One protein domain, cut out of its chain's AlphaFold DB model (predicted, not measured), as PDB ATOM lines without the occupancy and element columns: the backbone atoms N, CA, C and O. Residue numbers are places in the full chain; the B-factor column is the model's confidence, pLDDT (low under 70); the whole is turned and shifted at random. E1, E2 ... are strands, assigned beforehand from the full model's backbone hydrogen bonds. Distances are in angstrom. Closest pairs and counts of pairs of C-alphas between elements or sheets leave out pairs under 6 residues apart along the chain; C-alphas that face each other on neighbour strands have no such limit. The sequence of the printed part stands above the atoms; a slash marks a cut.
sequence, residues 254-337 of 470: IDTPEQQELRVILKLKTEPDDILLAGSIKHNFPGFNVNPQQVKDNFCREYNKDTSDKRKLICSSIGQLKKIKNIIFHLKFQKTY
ATOM      1  N   ILE A 254     157.507 114.389 124.942       71.06
ATOM      2  CA  ILE A 254     158.120 115.258 123.934       71.06
ATOM      3  C   ILE A 254     157.344 115.151 122.614       71.06
ATOM      4  O   ILE A 254     156.723 114.121 122.342       71.06
ATOM      5  N   ASP A 255     157.372 116.212 121.809       72.19
ATOM      6  CA  ASP A 255     156.842 116.198 120.444       72.19
ATOM      7  C   ASP A 255     157.527 115.116 119.607       72.19
ATOM      8  O   ASP A 255     158.730 114.871 119.722       72.19
ATOM      9  N   THR A 256     156.770 114.487 118.715       77.25
ATOM     10  CA  THR A 256     157.356 113.599 117.708       77.25
ATOM     11  C   THR A 256     157.923 114.412 116.533       77.25
ATOM     12  O   THR A 256     157.463 115.533 116.293       77.25
ATOM     13  N   PRO A 257     158.872 113.871 115.747       76.06
ATOM     14  CA  PRO A 257     159.399 114.561 114.566       76.06
ATOM     15  C   PRO A 257     158.306 114.890 113.536       76.06
ATOM     16  O   PRO A 257     157.476 114.041 113.223       76.06
ATOM     17  N   GLU A 258     158.312 116.110 112.992       75.62
ATOM     18  CA  GLU A 258     157.289 116.588 112.041       75.62
ATOM     19  C   GLU A 258     157.417 115.952 110.649       75.62
ATOM     20  O   GLU A 258     156.425 115.737 109.961       75.62
ATOM     21  N   GLN A 259     158.638 115.587 110.254       76.56
ATOM     22  CA  GLN A 259     158.955 115.064 108.919       76.56
ATOM     23  C   GLN A 259     158.788 113.541 108.789       76.56
ATOM     24  O   GLN A 259     159.125 112.973 107.753       76.56
ATOM     25  N   GLN A 260     158.326 112.852 109.837       75.38
ATOM     26  CA  GLN A 260     158.272 111.390 109.866       75.38
ATOM     27  C   GLN A 260     156.836 110.883 109.979       75.38
ATOM     28  O   GLN A 260     156.095 111.269 110.880       75.38
ATOM     29  N   GLU A 261     156.459 109.972 109.079       79.88
ATOM     30  CA  GLU A 261     155.204 109.229 109.187       79.88
ATOM     31  C   GLU A 261     155.319 108.219 110.335       79.88
ATOM     32  O   GLU A 261     156.169 107.323 110.320       79.88
ATOM     33  N   LEU A 262     154.445 108.344 111.332       69.19
ATOM     34  CA  LEU A 262     154.429 107.456 112.485       69.19
ATOM     35  C   LEU A 262     153.486 106.272 112.269       69.19
ATOM     36  O   LEU A 262     152.465 106.340 111.575       69.19
ATOM     37  N   ARG A 263     153.819 105.170 112.944       71.81
ATOM     38  CA  ARG A 263     153.002 103.959 113.004       71.81
ATOM     39  C   ARG A 263     152.851 103.505 114.451       71.81
ATOM     40  O   ARG A 263     153.844 103.245 115.124       71.81
ATOM     41  N   VAL A 264     151.610 103.335 114.897       68.38
ATOM     42  CA  VAL A 264     151.287 102.757 116.210       68.38
ATOM     43  C   VAL A 264     150.895 101.297 116.014       68.38
ATOM     44  O   VAL A 264     150.011 100.993 115.214       68.38
ATOM     45  N   ILE A 265     151.563 100.389 116.729       69.75
ATOM     46  CA  ILE A 265     151.318  98.943 116.659       69.75
ATOM     47  C   ILE A 265     150.925  98.448 118.047       69.75
ATOM     48  O   ILE A 265     151.739  98.461 118.967       69.75
ATOM     49  N   LEU A 266     149.699  97.954 118.174       65.31
ATOM     50  CA  LEU A 266     149.211  97.287 119.372       65.31
ATOM     51  C   LEU A 266     149.169  95.778 119.122       65.31
ATOM     52  O   LEU A 266     148.400  95.310 118.283       65.31
ATOM     53  N   LYS A 267     149.996  95.013 119.839       69.25
ATOM     54  CA  LYS A 267     149.923  93.544 119.827       69.25
ATOM     55  C   LYS A 267     148.760  93.103 120.710       69.25
ATOM     56  O   LYS A 267     148.652  93.559 121.845       69.25
ATOM     57  N   LEU A 268     147.900  92.237 120.186       61.44
ATOM     58  CA  LEU A 268     146.738  91.728 120.903       61.44
ATOM     59  C   LEU A 268     147.014  90.270 121.266       61.44
ATOM     60  O   LEU A 268     147.189  89.455 120.370       61.44
ATOM     61  N   LYS A 269     147.050  89.945 122.561       61.38
ATOM     62  CA  LYS A 269     147.037  88.550 123.018       61.38
ATOM     63  C   LYS A 269     145.575  88.132 123.149       61.38
ATOM     64  O   LYS A 269     144.856  88.694 123.978       61.38
ATOM     65  N   THR A 270     145.112  87.244 122.277       60.47
ATOM     66  CA  THR A 270     143.692  86.874 122.189       60.47
ATOM     67  C   THR A 270     143.543  85.389 121.938       60.47
ATOM     68  O   THR A 270     144.277  84.852 121.117       60.47
ATOM     69  N   GLU A 271     142.558  84.766 122.570       59.78
ATOM     70  CA  GLU A 271     142.179  83.381 122.297       59.78
ATOM     71  C   GLU A 271     141.625  83.242 120.858       59.78
ATOM     72  O   GLU A 271     141.210  84.246 120.267       59.78
ATOM     73  N   PRO A 272     141.604  82.033 120.268       56.31
ATOM     74  CA  PRO A 272     141.150  81.812 118.887       56.31
ATOM     75  C   PRO A 272     139.735  82.331 118.573       56.31
ATOM     76  O   PRO A 272     139.483  82.764 117.453       56.31
ATOM     77  N   ASP A 273     138.840  82.348 119.564       60.69
ATOM     78  CA  ASP A 273     137.420  82.705 119.396       60.69
ATOM     79  C   ASP A 273     137.123  84.199 119.616       60.69
ATOM     80  O   ASP A 273     135.978  84.659 119.566       60.69
ATOM     81  N   ASP A 274     138.155  84.986 119.892       61.00
ATOM     82  CA  ASP A 274     138.023  86.407 120.148       61.00
ATOM     83  C   ASP A 274     137.853  87.201 118.841       61.00
ATOM     84  O   ASP A 274     138.743  87.213 117.986       61.00
ATOM     85  N   ILE A 275     136.782  87.983 118.693       67.00
ATOM     86  CA  ILE A 275     136.533  88.760 117.466       67.00
ATOM     87  C   ILE A 275     136.581  90.256 117.769       67.00
ATOM     88  O   ILE A 275     135.915  90.751 118.677       67.00
ATOM     89  N   LEU A 276     137.370  90.998 116.987       67.50
ATOM     90  CA  LEU A 276     137.340  92.458 116.984       67.50
ATOM     91  C   LEU A 276     136.118  92.911 116.181       67.50
ATOM     92  O   LEU A 276     135.983  92.564 115.006       67.50
ATOM     93  N   LEU A 277     135.237  93.700 116.792       64.94
ATOM     94  CA  LEU A 277     134.022  94.150 116.120       64.94
ATOM     95  C   LEU A 277     134.369  95.093 114.960       64.94
ATOM     96  O   LEU A 277     135.141  96.048 115.121       64.94
ATOM     97  N   ALA A 278     133.786  94.833 113.790       65.56
ATOM     98  CA  ALA A 278     133.978  95.661 112.605       65.56
ATOM     99  C   ALA A 278     133.566  97.117 112.884       65.56
ATOM    100  O   ALA A 278     132.553  97.377 113.527       65.56
ATOM    101  N   GLY A 279     134.382  98.077 112.438       69.44
ATOM    102  CA  GLY A 279     134.124  99.509 112.649       69.44
ATOM    103  C   GLY A 279     134.248  99.993 114.102       69.44
ATOM    104  O   GLY A 279     133.999 101.165 114.375       69.44
ATOM    105  N   SER A 280     134.652  99.136 115.045       71.44
ATOM    106  CA  SER A 280     134.754  99.524 116.458       71.44
ATOM    107  C   SER A 280     136.001 100.346 116.794       71.44
ATOM    108  O   SER A 280     136.058 100.956 117.864       71.44
ATOM    109  N   ILE A 281     136.995 100.375 115.898       75.81
ATOM    110  CA  ILE A 281     138.259 101.072 116.129       75.81
ATOM    111  C   ILE A 281     138.040 102.591 116.058       75.81
ATOM    112  O   ILE A 281     137.599 103.107 115.035       75.81
ATOM    113  N   LYS A 282     138.373 103.323 117.126       77.69
ATOM    114  CA  LYS A 282     138.281 104.794 117.206       77.69
ATOM    115  C   LYS A 282     139.572 105.396 117.748       77.69
ATOM    116  O   LYS A 282     140.128 104.863 118.701       77.69
ATOM    117  N   HIS A 283     140.024 106.524 117.214       84.81
ATOM    118  CA  HIS A 283     141.225 107.222 117.689       84.81
ATOM    119  C   HIS A 283     141.127 108.734 117.482       84.81
ATOM    120  O   HIS A 283     140.236 109.212 116.784       84.81
ATOM    121  N   ASN A 284     142.068 109.482 118.059       85.31
ATOM    122  CA  ASN A 284     142.248 110.920 117.824       85.31
ATOM    123  C   ASN A 284     143.664 111.283 117.348       85.31
ATOM    124  O   ASN A 284     144.133 112.393 117.592       85.31
ATOM    125  N   PHE A 285     144.364 110.348 116.706       84.12
ATOM    126  CA  PHE A 285     145.629 110.663 116.049       84.12
ATOM    127  C   PHE A 285     145.404 111.703 114.926       84.12
ATOM    128  O   PHE A 285     144.339 111.687 114.304       84.12
ATOM    129  N   PRO A 286     146.368 112.594 114.644       87.94
ATOM    130  CA  PRO A 286     146.372 113.441 113.455       87.94
ATOM    131  C   PRO A 286     146.869 112.663 112.223       87.94
ATOM    132  O   PRO A 286     147.594 111.672 112.359       87.94
ATOM    133  N   GLY A 287     146.478 113.105 111.027       86.62
ATOM    134  CA  GLY A 287     147.006 112.599 109.755       86.62
ATOM    135  C   GLY A 287     148.416 113.122 109.460       86.62
ATOM    136  O   GLY A 287     148.811 114.170 109.974       86.62
ATOM    137  N   PHE A 288     149.192 112.388 108.663       86.56
ATOM    138  CA  PHE A 288     150.553 112.777 108.281       86.56
ATOM    139  C   PHE A 288     150.533 113.866 107.210       86.56
ATOM    140  O   PHE A 288     149.880 113.711 106.181       86.56
ATOM    141  N   ASN A 289     151.258 114.959 107.447       85.44
ATOM    142  CA  ASN A 289     151.309 116.086 106.528       85.44
ATOM    143  C   ASN A 289     152.514 115.943 105.590       85.44
ATOM    144  O   ASN A 289     153.653 116.026 106.042       85.44
ATOM    145  N   VAL A 290     152.274 115.711 104.299       72.44
ATOM    146  CA  VAL A 290     153.352 115.537 103.304       72.44
ATOM    147  C   VAL A 290     153.909 116.900 102.870       72.44
ATOM    148  O   VAL A 290     155.092 117.026 102.569       72.44
ATOM    149  N   ASN A 291     153.057 117.931 102.863       76.38
ATOM    150  CA  ASN A 291     153.360 119.340 102.589       76.38
ATOM    151  C   ASN A 291     152.197 120.214 103.120       76.38
ATOM    152  O   ASN A 291     151.153 119.660 103.436       76.38
ATOM    153  N   PRO A 292     152.288 121.559 103.186       69.62
ATOM    154  CA  PRO A 292     151.242 122.411 103.782       69.62
ATOM    155  C   PRO A 292     149.819 122.262 103.207       69.62
ATOM    156  O   PRO A 292     148.882 122.820 103.771       69.62
ATOM    157  N   GLN A 293     149.650 121.553 102.087       73.50
ATOM    158  CA  GLN A 293     148.395 121.409 101.350       73.50
ATOM    159  C   GLN A 293     147.893 119.953 101.275       73.50
ATOM    160  O   GLN A 293     146.806 119.725 100.749       73.50
ATOM    161  N   GLN A 294     148.644 118.966 101.779       81.44
ATOM    162  CA  GLN A 294     148.308 117.544 101.646       81.44
ATOM    163  C   GLN A 294     148.469 116.792 102.967       81.44
ATOM    164  O   GLN A 294     149.563 116.361 103.345       81.44
ATOM    165  N   VAL A 295     147.327 116.554 103.615       84.00
ATOM    166  CA  VAL A 295     147.211 115.680 104.783       84.00
ATOM    167  C   VAL A 295     146.781 114.291 104.323       84.00
ATOM    168  O   VAL A 295     145.752 114.125 103.673       84.00
ATOM    169  N   LYS A 296     147.575 113.278 104.667       84.56
ATOM    170  CA  LYS A 296     147.234 111.867 104.503       84.56
ATOM    171  C   LYS A 296     146.407 111.423 105.705       84.56
ATOM    172  O   LYS A 296     146.898 111.465 106.835       84.56
ATOM    173  N   ASP A 297     145.181 110.976 105.455       85.06
ATOM    174  CA  ASP A 297     144.312 110.450 106.505       85.06
ATOM    175  C   ASP A 297     144.963 109.260 107.207       85.06
ATOM    176  O   ASP A 297     145.537 108.361 106.580       85.06
ATOM    177  N   ASN A 298     144.850 109.241 108.530       82.44
ATOM    178  CA  ASN A 298     145.254 108.087 109.304       82.44
ATOM    179  C   ASN A 298     144.153 107.029 109.317       82.44
ATOM    180  O   ASN A 298     142.959 107.299 109.224       82.44
ATOM    181  N   PHE A 299     144.578 105.781 109.438       87.69
ATOM    182  CA  PHE A 299     143.658 104.659 109.508       87.69
ATOM    183  C   PHE A 299     144.238 103.570 110.393       87.69
ATOM    184  O   PHE A 299     145.447 103.321 110.394       87.69
ATOM    185  N   CYS A 300     143.357 102.885 111.113       82.56
ATOM    186  CA  CYS A 300     143.705 101.750 111.952       82.56
ATOM    187  C   CYS A 300     143.064 100.474 111.411       82.56
ATOM    188  O   CYS A 300     141.863 100.437 111.141       82.56
ATOM    189  N   ARG A 301     143.862  99.416 111.261       87.00
ATOM    190  CA  ARG A 301     143.407  98.106 110.783       87.00
ATOM    191  C   ARG A 301     143.976  96.988 111.631       87.00
ATOM    192  O   ARG A 301     145.068  97.084 112.184       87.00
ATOM    193  N   GLU A 302     143.220  95.910 111.699       85.62
ATOM    194  CA  GLU A 302     143.628  94.675 112.344       85.62
ATOM    195  C   GLU A 302     144.318  93.745 111.338       85.62
ATOM    196  O   GLU A 302     143.872  93.616 110.197       85.62
ATOM    197  N   TYR A 303     145.388  93.086 111.777       81.81
ATOM    198  CA  TYR A 303     146.197  92.154 110.998       81.81
ATOM    199  C   TYR A 303     146.352  90.830 111.741       81.81
ATOM    200  O   TYR A 303     146.406  90.811 112.972       81.81
ATOM    201  N   ASN A 304     146.514  89.746 110.971       83.44
ATOM    202  CA  ASN A 304     146.699  88.380 111.472       83.44
ATOM    203  C   ASN A 304     145.585  87.966 112.449       83.44
ATOM    204  O   ASN A 304     145.868  87.507 113.553       83.44
ATOM    205  N   LYS A 305     144.324  88.191 112.056       77.31
ATOM    206  CA  LYS A 305     143.139  87.955 112.899       77.31
ATOM    207  C   LYS A 305     143.068  86.519 113.411       77.31
ATOM    208  O   LYS A 305     142.719  86.307 114.563       77.31
ATOM    209  N   ASP A 306     143.499  85.582 112.571       74.56
ATOM    210  CA  ASP A 306     143.380  84.141 112.792       74.56
ATOM    211  C   ASP A 306     144.601  83.539 113.507       74.56
ATOM    212  O   ASP A 306     144.747  82.325 113.600       74.56
ATOM    213  N   THR A 307     145.549  84.363 113.974       75.25
ATOM    214  CA  THR A 307     146.774  83.879 114.630       75.25
ATOM    215  C   THR A 307     147.008  84.617 115.943       75.25
ATOM    216  O   THR A 307     147.628  85.683 115.942       75.25
ATOM    217  N   SER A 308     146.562  84.019 117.056       66.88
ATOM    218  CA  SER A 308     146.663  84.546 118.434       66.88
ATOM    219  C   SER A 308     147.973  85.294 118.709       66.88
ATOM    220  O   SER A 308     147.963  86.467 119.073       66.88
ATOM    221  N   ASP A 309     149.117  84.661 118.442       69.69
ATOM    222  CA  ASP A 309     150.426  85.203 118.839       69.69
ATOM    223  C   ASP A 309     150.965  86.288 117.894       69.69
ATOM    224  O   ASP A 309     151.950  86.970 118.191       69.69
ATOM    225  N   LYS A 310     150.336  86.454 116.725       73.25
ATOM    226  CA  LYS A 310     150.748  87.411 115.685       73.25
ATOM    227  C   LYS A 310     149.715  88.512 115.451       73.25
ATOM    228  O   LYS A 310     149.992  89.414 114.645       73.25
ATOM    229  N   ARG A 311     148.560  88.448 116.121       72.69
ATOM    230  CA  ARG A 311     147.448  89.387 115.976       72.69
ATOM    231  C   ARG A 311     147.831  90.773 116.472       72.69
ATOM    232  O   ARG A 311     148.424  90.955 117.539       72.69
ATOM    233  N   LYS A 312     147.512  91.789 115.674       76.56
ATOM    234  CA  LYS A 312     147.879  93.177 115.976       76.56
ATOM    235  C   LYS A 312     146.935  94.177 115.331       76.56
ATOM    236  O   LYS A 312     146.439  93.950 114.231       76.56
ATOM    237  N   LEU A 313     146.757  95.316 115.985       74.06
ATOM    238  CA  LEU A 313     146.119  96.499 115.425       74.06
ATOM    239  C   LEU A 313     147.208  97.506 115.053       74.06
ATOM    240  O   LEU A 313     148.058  97.850 115.872       74.06
ATOM    241  N   ILE A 314     147.206  97.948 113.798       77.06
ATOM    242  CA  ILE A 314     148.175  98.902 113.265       77.06
ATOM    243  C   ILE A 314     147.439 100.155 112.817       77.06
ATOM    244  O   ILE A 314     146.576 100.082 111.942       77.06
ATOM    245  N   CYS A 315     147.833 101.295 113.373       79.06
ATOM    246  CA  CYS A 315     147.449 102.617 112.903       79.06
ATOM    247  C   CYS A 315     148.608 103.227 112.112       79.06
ATOM    248  O   CYS A 315     149.722 103.319 112.630       79.06
ATOM    249  N   SER A 316     148.356 103.594 110.858       84.50
ATOM    250  CA  SER A 316     149.357 104.155 109.937       84.50
ATOM    251  C   SER A 316     148.989 105.577 109.529       84.50
ATOM    252  O   SER A 316     147.863 106.016 109.772       84.50
ATOM    253  N   SER A 317     149.937 106.276 108.899       85.25
ATOM    254  CA  SER A 317     149.745 107.651 108.421       85.25
ATOM    255  C   SER A 317     149.466 108.635 109.542       85.25
ATOM    256  O   SER A 317     148.739 109.606 109.368       85.25
ATOM    257  N   ILE A 318     150.068 108.370 110.703       79.69
ATOM    258  CA  ILE A 318     149.982 109.246 111.860       79.69
ATOM    259  C   ILE A 318     150.995 110.374 111.676       79.69
ATOM    260  O   ILE A 318     152.180 110.124 111.445       79.69
ATOM    261  N   GLY A 319     150.504 111.606 111.759       80.31
ATOM    262  CA  GLY A 319     151.327 112.806 111.686       80.31
ATOM    263  C   GLY A 319     152.016 113.156 112.991       80.31
ATOM    264  O   GLY A 319     152.029 112.380 113.947       80.31
ATOM    265  N   GLN A 320     152.557 114.370 113.032       84.00
ATOM    266  CA  GLN A 320     153.200 114.899 114.221       84.00
ATOM    267  C   GLN A 320     152.235 114.896 115.411       84.00
ATOM    268  O   GLN A 320     151.166 115.509 115.375       84.00
ATOM    269  N   LEU A 321     152.635 114.248 116.496       80.19
ATOM    270  CA  LEU A 321     151.954 114.320 117.769       80.19
ATOM    271  C   LEU A 321     152.650 115.371 118.641       80.19
ATOM    272  O   LEU A 321     153.833 115.243 118.959       80.19
ATOM    273  N   LYS A 322     151.908 116.411 119.024       81.56
ATOM    274  CA  LYS A 322     152.418 117.496 119.868       81.56
ATOM    275  C   LYS A 322     152.134 117.227 121.343       81.56
ATOM    276  O   LYS A 322     151.012 116.874 121.717       81.56
ATOM    277  N   LYS A 323     153.132 117.452 122.189       80.50
ATOM    278  CA  LYS A 323     153.023 117.581 123.636       80.50
ATOM    279  C   LYS A 323     152.246 118.852 123.943       80.50
ATOM    280  O   LYS A 323     152.786 119.949 124.045       80.50
ATOM    281  N   ILE A 324     150.948 118.685 124.127       79.50
ATOM    282  CA  ILE A 324     150.063 119.760 124.554       79.50
ATOM    283  C   ILE A 324     149.547 119.401 125.941       79.50
ATOM    284  O   ILE A 324     149.027 118.306 126.166       79.50
ATOM    285  N   LYS A 325     149.695 120.337 126.884       69.81
ATOM    286  CA  LYS A 325     149.167 120.191 128.243       69.81
ATOM    287  C   LYS A 325     147.662 119.905 128.138       69.81
ATOM    288  O   LYS A 325     146.933 120.692 127.545       69.81
ATOM    289  N   ASN A 326     147.221 118.783 128.707       68.44
ATOM    290  CA  ASN A 326     145.829 118.304 128.728       68.44
ATOM    291  C   ASN A 326     145.287 117.647 127.442       68.44
ATOM    292  O   ASN A 326     144.103 117.310 127.411       68.44
ATOM    293  N   ILE A 327     146.103 117.400 126.412       68.88
ATOM    294  CA  ILE A 327     145.674 116.537 125.298       68.88
ATOM    295  C   ILE A 327     146.039 115.085 125.607       68.88
ATOM    296  O   ILE A 327     147.203 114.742 125.793       68.88
ATOM    297  N   ILE A 328     145.016 114.229 125.641       69.00
ATOM    298  CA  ILE A 328     145.154 112.783 125.823       69.00
ATOM    299  C   ILE A 328     144.877 112.106 124.481       69.00
ATOM    300  O   ILE A 328     143.750 112.138 123.968       69.00
ATOM    301  N   PHE A 329     145.896 111.466 123.919       71.06
ATOM    302  CA  PHE A 329     145.736 110.615 122.749       71.06
ATOM    303  C   PHE A 329     145.060 109.310 123.143       71.06
ATOM    304  O   PHE A 329     145.223 108.824 124.265       71.06
ATOM    305  N   HIS A 330     144.269 108.742 122.240       73.06
ATOM    306  CA  HIS A 330     143.571 107.502 122.501       73.06
ATOM    307  C   HIS A 330     143.382 106.622 121.273       73.06
ATOM    308  O   HIS A 330     143.230 107.102 120.153       73.06
ATOM    309  N   LEU A 331     143.292 105.321 121.537       64.19
ATOM    310  CA  LEU A 331     142.858 104.286 120.609       64.19
ATOM    311  C   LEU A 331     141.839 103.403 121.332       64.19
ATOM    312  O   LEU A 331     142.117 102.912 122.418       64.19
ATOM    313  N   LYS A 332     140.653 103.206 120.770       70.81
ATOM    314  CA  LYS A 332     139.594 102.364 121.330       70.81
ATOM    315  C   LYS A 332     139.178 101.305 120.341       70.81
ATOM    316  O   LYS A 332     139.244 101.557 119.146       70.81
ATOM    317  N   PHE A 333     138.690 100.179 120.835       66.50
ATOM    318  CA  PHE A 333     138.027  99.159 120.031       66.50
ATOM    319  C   PHE A 333     137.082  98.319 120.890       66.50
ATOM    320  O   PHE A 333     137.049  98.468 122.113       66.50
ATOM    321  N   GLN A 334     136.287  97.458 120.259       64.44
ATOM    322  CA  GLN A 334     135.401  96.519 120.943       64.44
ATOM    323  C   GLN A 334     135.706  95.092 120.504       64.44
ATOM    324  O   GLN A 334     135.988  94.846 119.332       64.44
ATOM    325  N   LYS A 335     135.641  94.160 121.451       61.72
ATOM    326  CA  LYS A 335     135.999  92.760 121.246       61.72
ATOM    327  C   LYS A 335     134.977  91.846 121.924       61.72
ATOM    328  O   LYS A 335     134.535  92.151 123.034       61.72
ATOM    329  N   THR A 336     134.620  90.740 121.281       59.47
ATOM    330  CA  THR A 336     133.856  89.649 121.902       59.47
ATOM    331  C   THR A 336     134.811  88.699 122.615       59.47
ATOM    332  O   THR A 336     135.901  88.439 122.112       59.47
ATOM    333  N   TYR A 337     134.402  88.182 123.771       51.12
ATOM    334  CA  TYR A 337     135.045  87.017 124.382       51.12
ATOM    335  C   TYR A 337     134.181  85.784 124.117       51.12
ATOM    336  O   TYR A 337     132.950  85.928 124.107       51.12
TER     337      TYR A 337
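This is residues 254 to 337 of the 470 residues of an uncharacterized protein of Ichthyophthirius multifiliis (strain G5) (UniProt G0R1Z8). What shape appears? There is little regular structure: an antiparallel sheet, E1 - E5 - E4, continues past one end into the small hairpin E2 - E3, while E6 runs separately, paired with short stretches of the link after E1. How large is it? The printed part has 84 residues with six named strands, E1 to E6 in order, 33 residues in all; it is all strand, elongated at 44 by 26 by 21 A, and only just loose, close to compact, with a radius of gyration of the C-alphas of 14.7 A.

Where are the first strands? E1, residues 262 to 267, spans 16.4 A from C-alpha 262 at (154.429, 107.456, 112.485); E2 is 288 to 291, E3 294 to 296. And the others? E4 is 299 to 303, E5 312 to 318, 16.7 A, and E6 329 to 336, 24.1 A, ending at C-alpha 336 (133.856, 89.649, 121.902).

What joins the sheet? Inner E5 is antiparallel to E1, N 264 and O 315 at 3.0 A, and to E4, N 301 and O 314 at 2.9 A. And the rest? In E2 and E3, N 290 and O 294 are 2.9 A apart; E6 is apart from E5.

Any cut? The printed part has no cut; E1 to E2 is a long link. Where is confidence low? Thirty residues are under 70, among them 264 to 279.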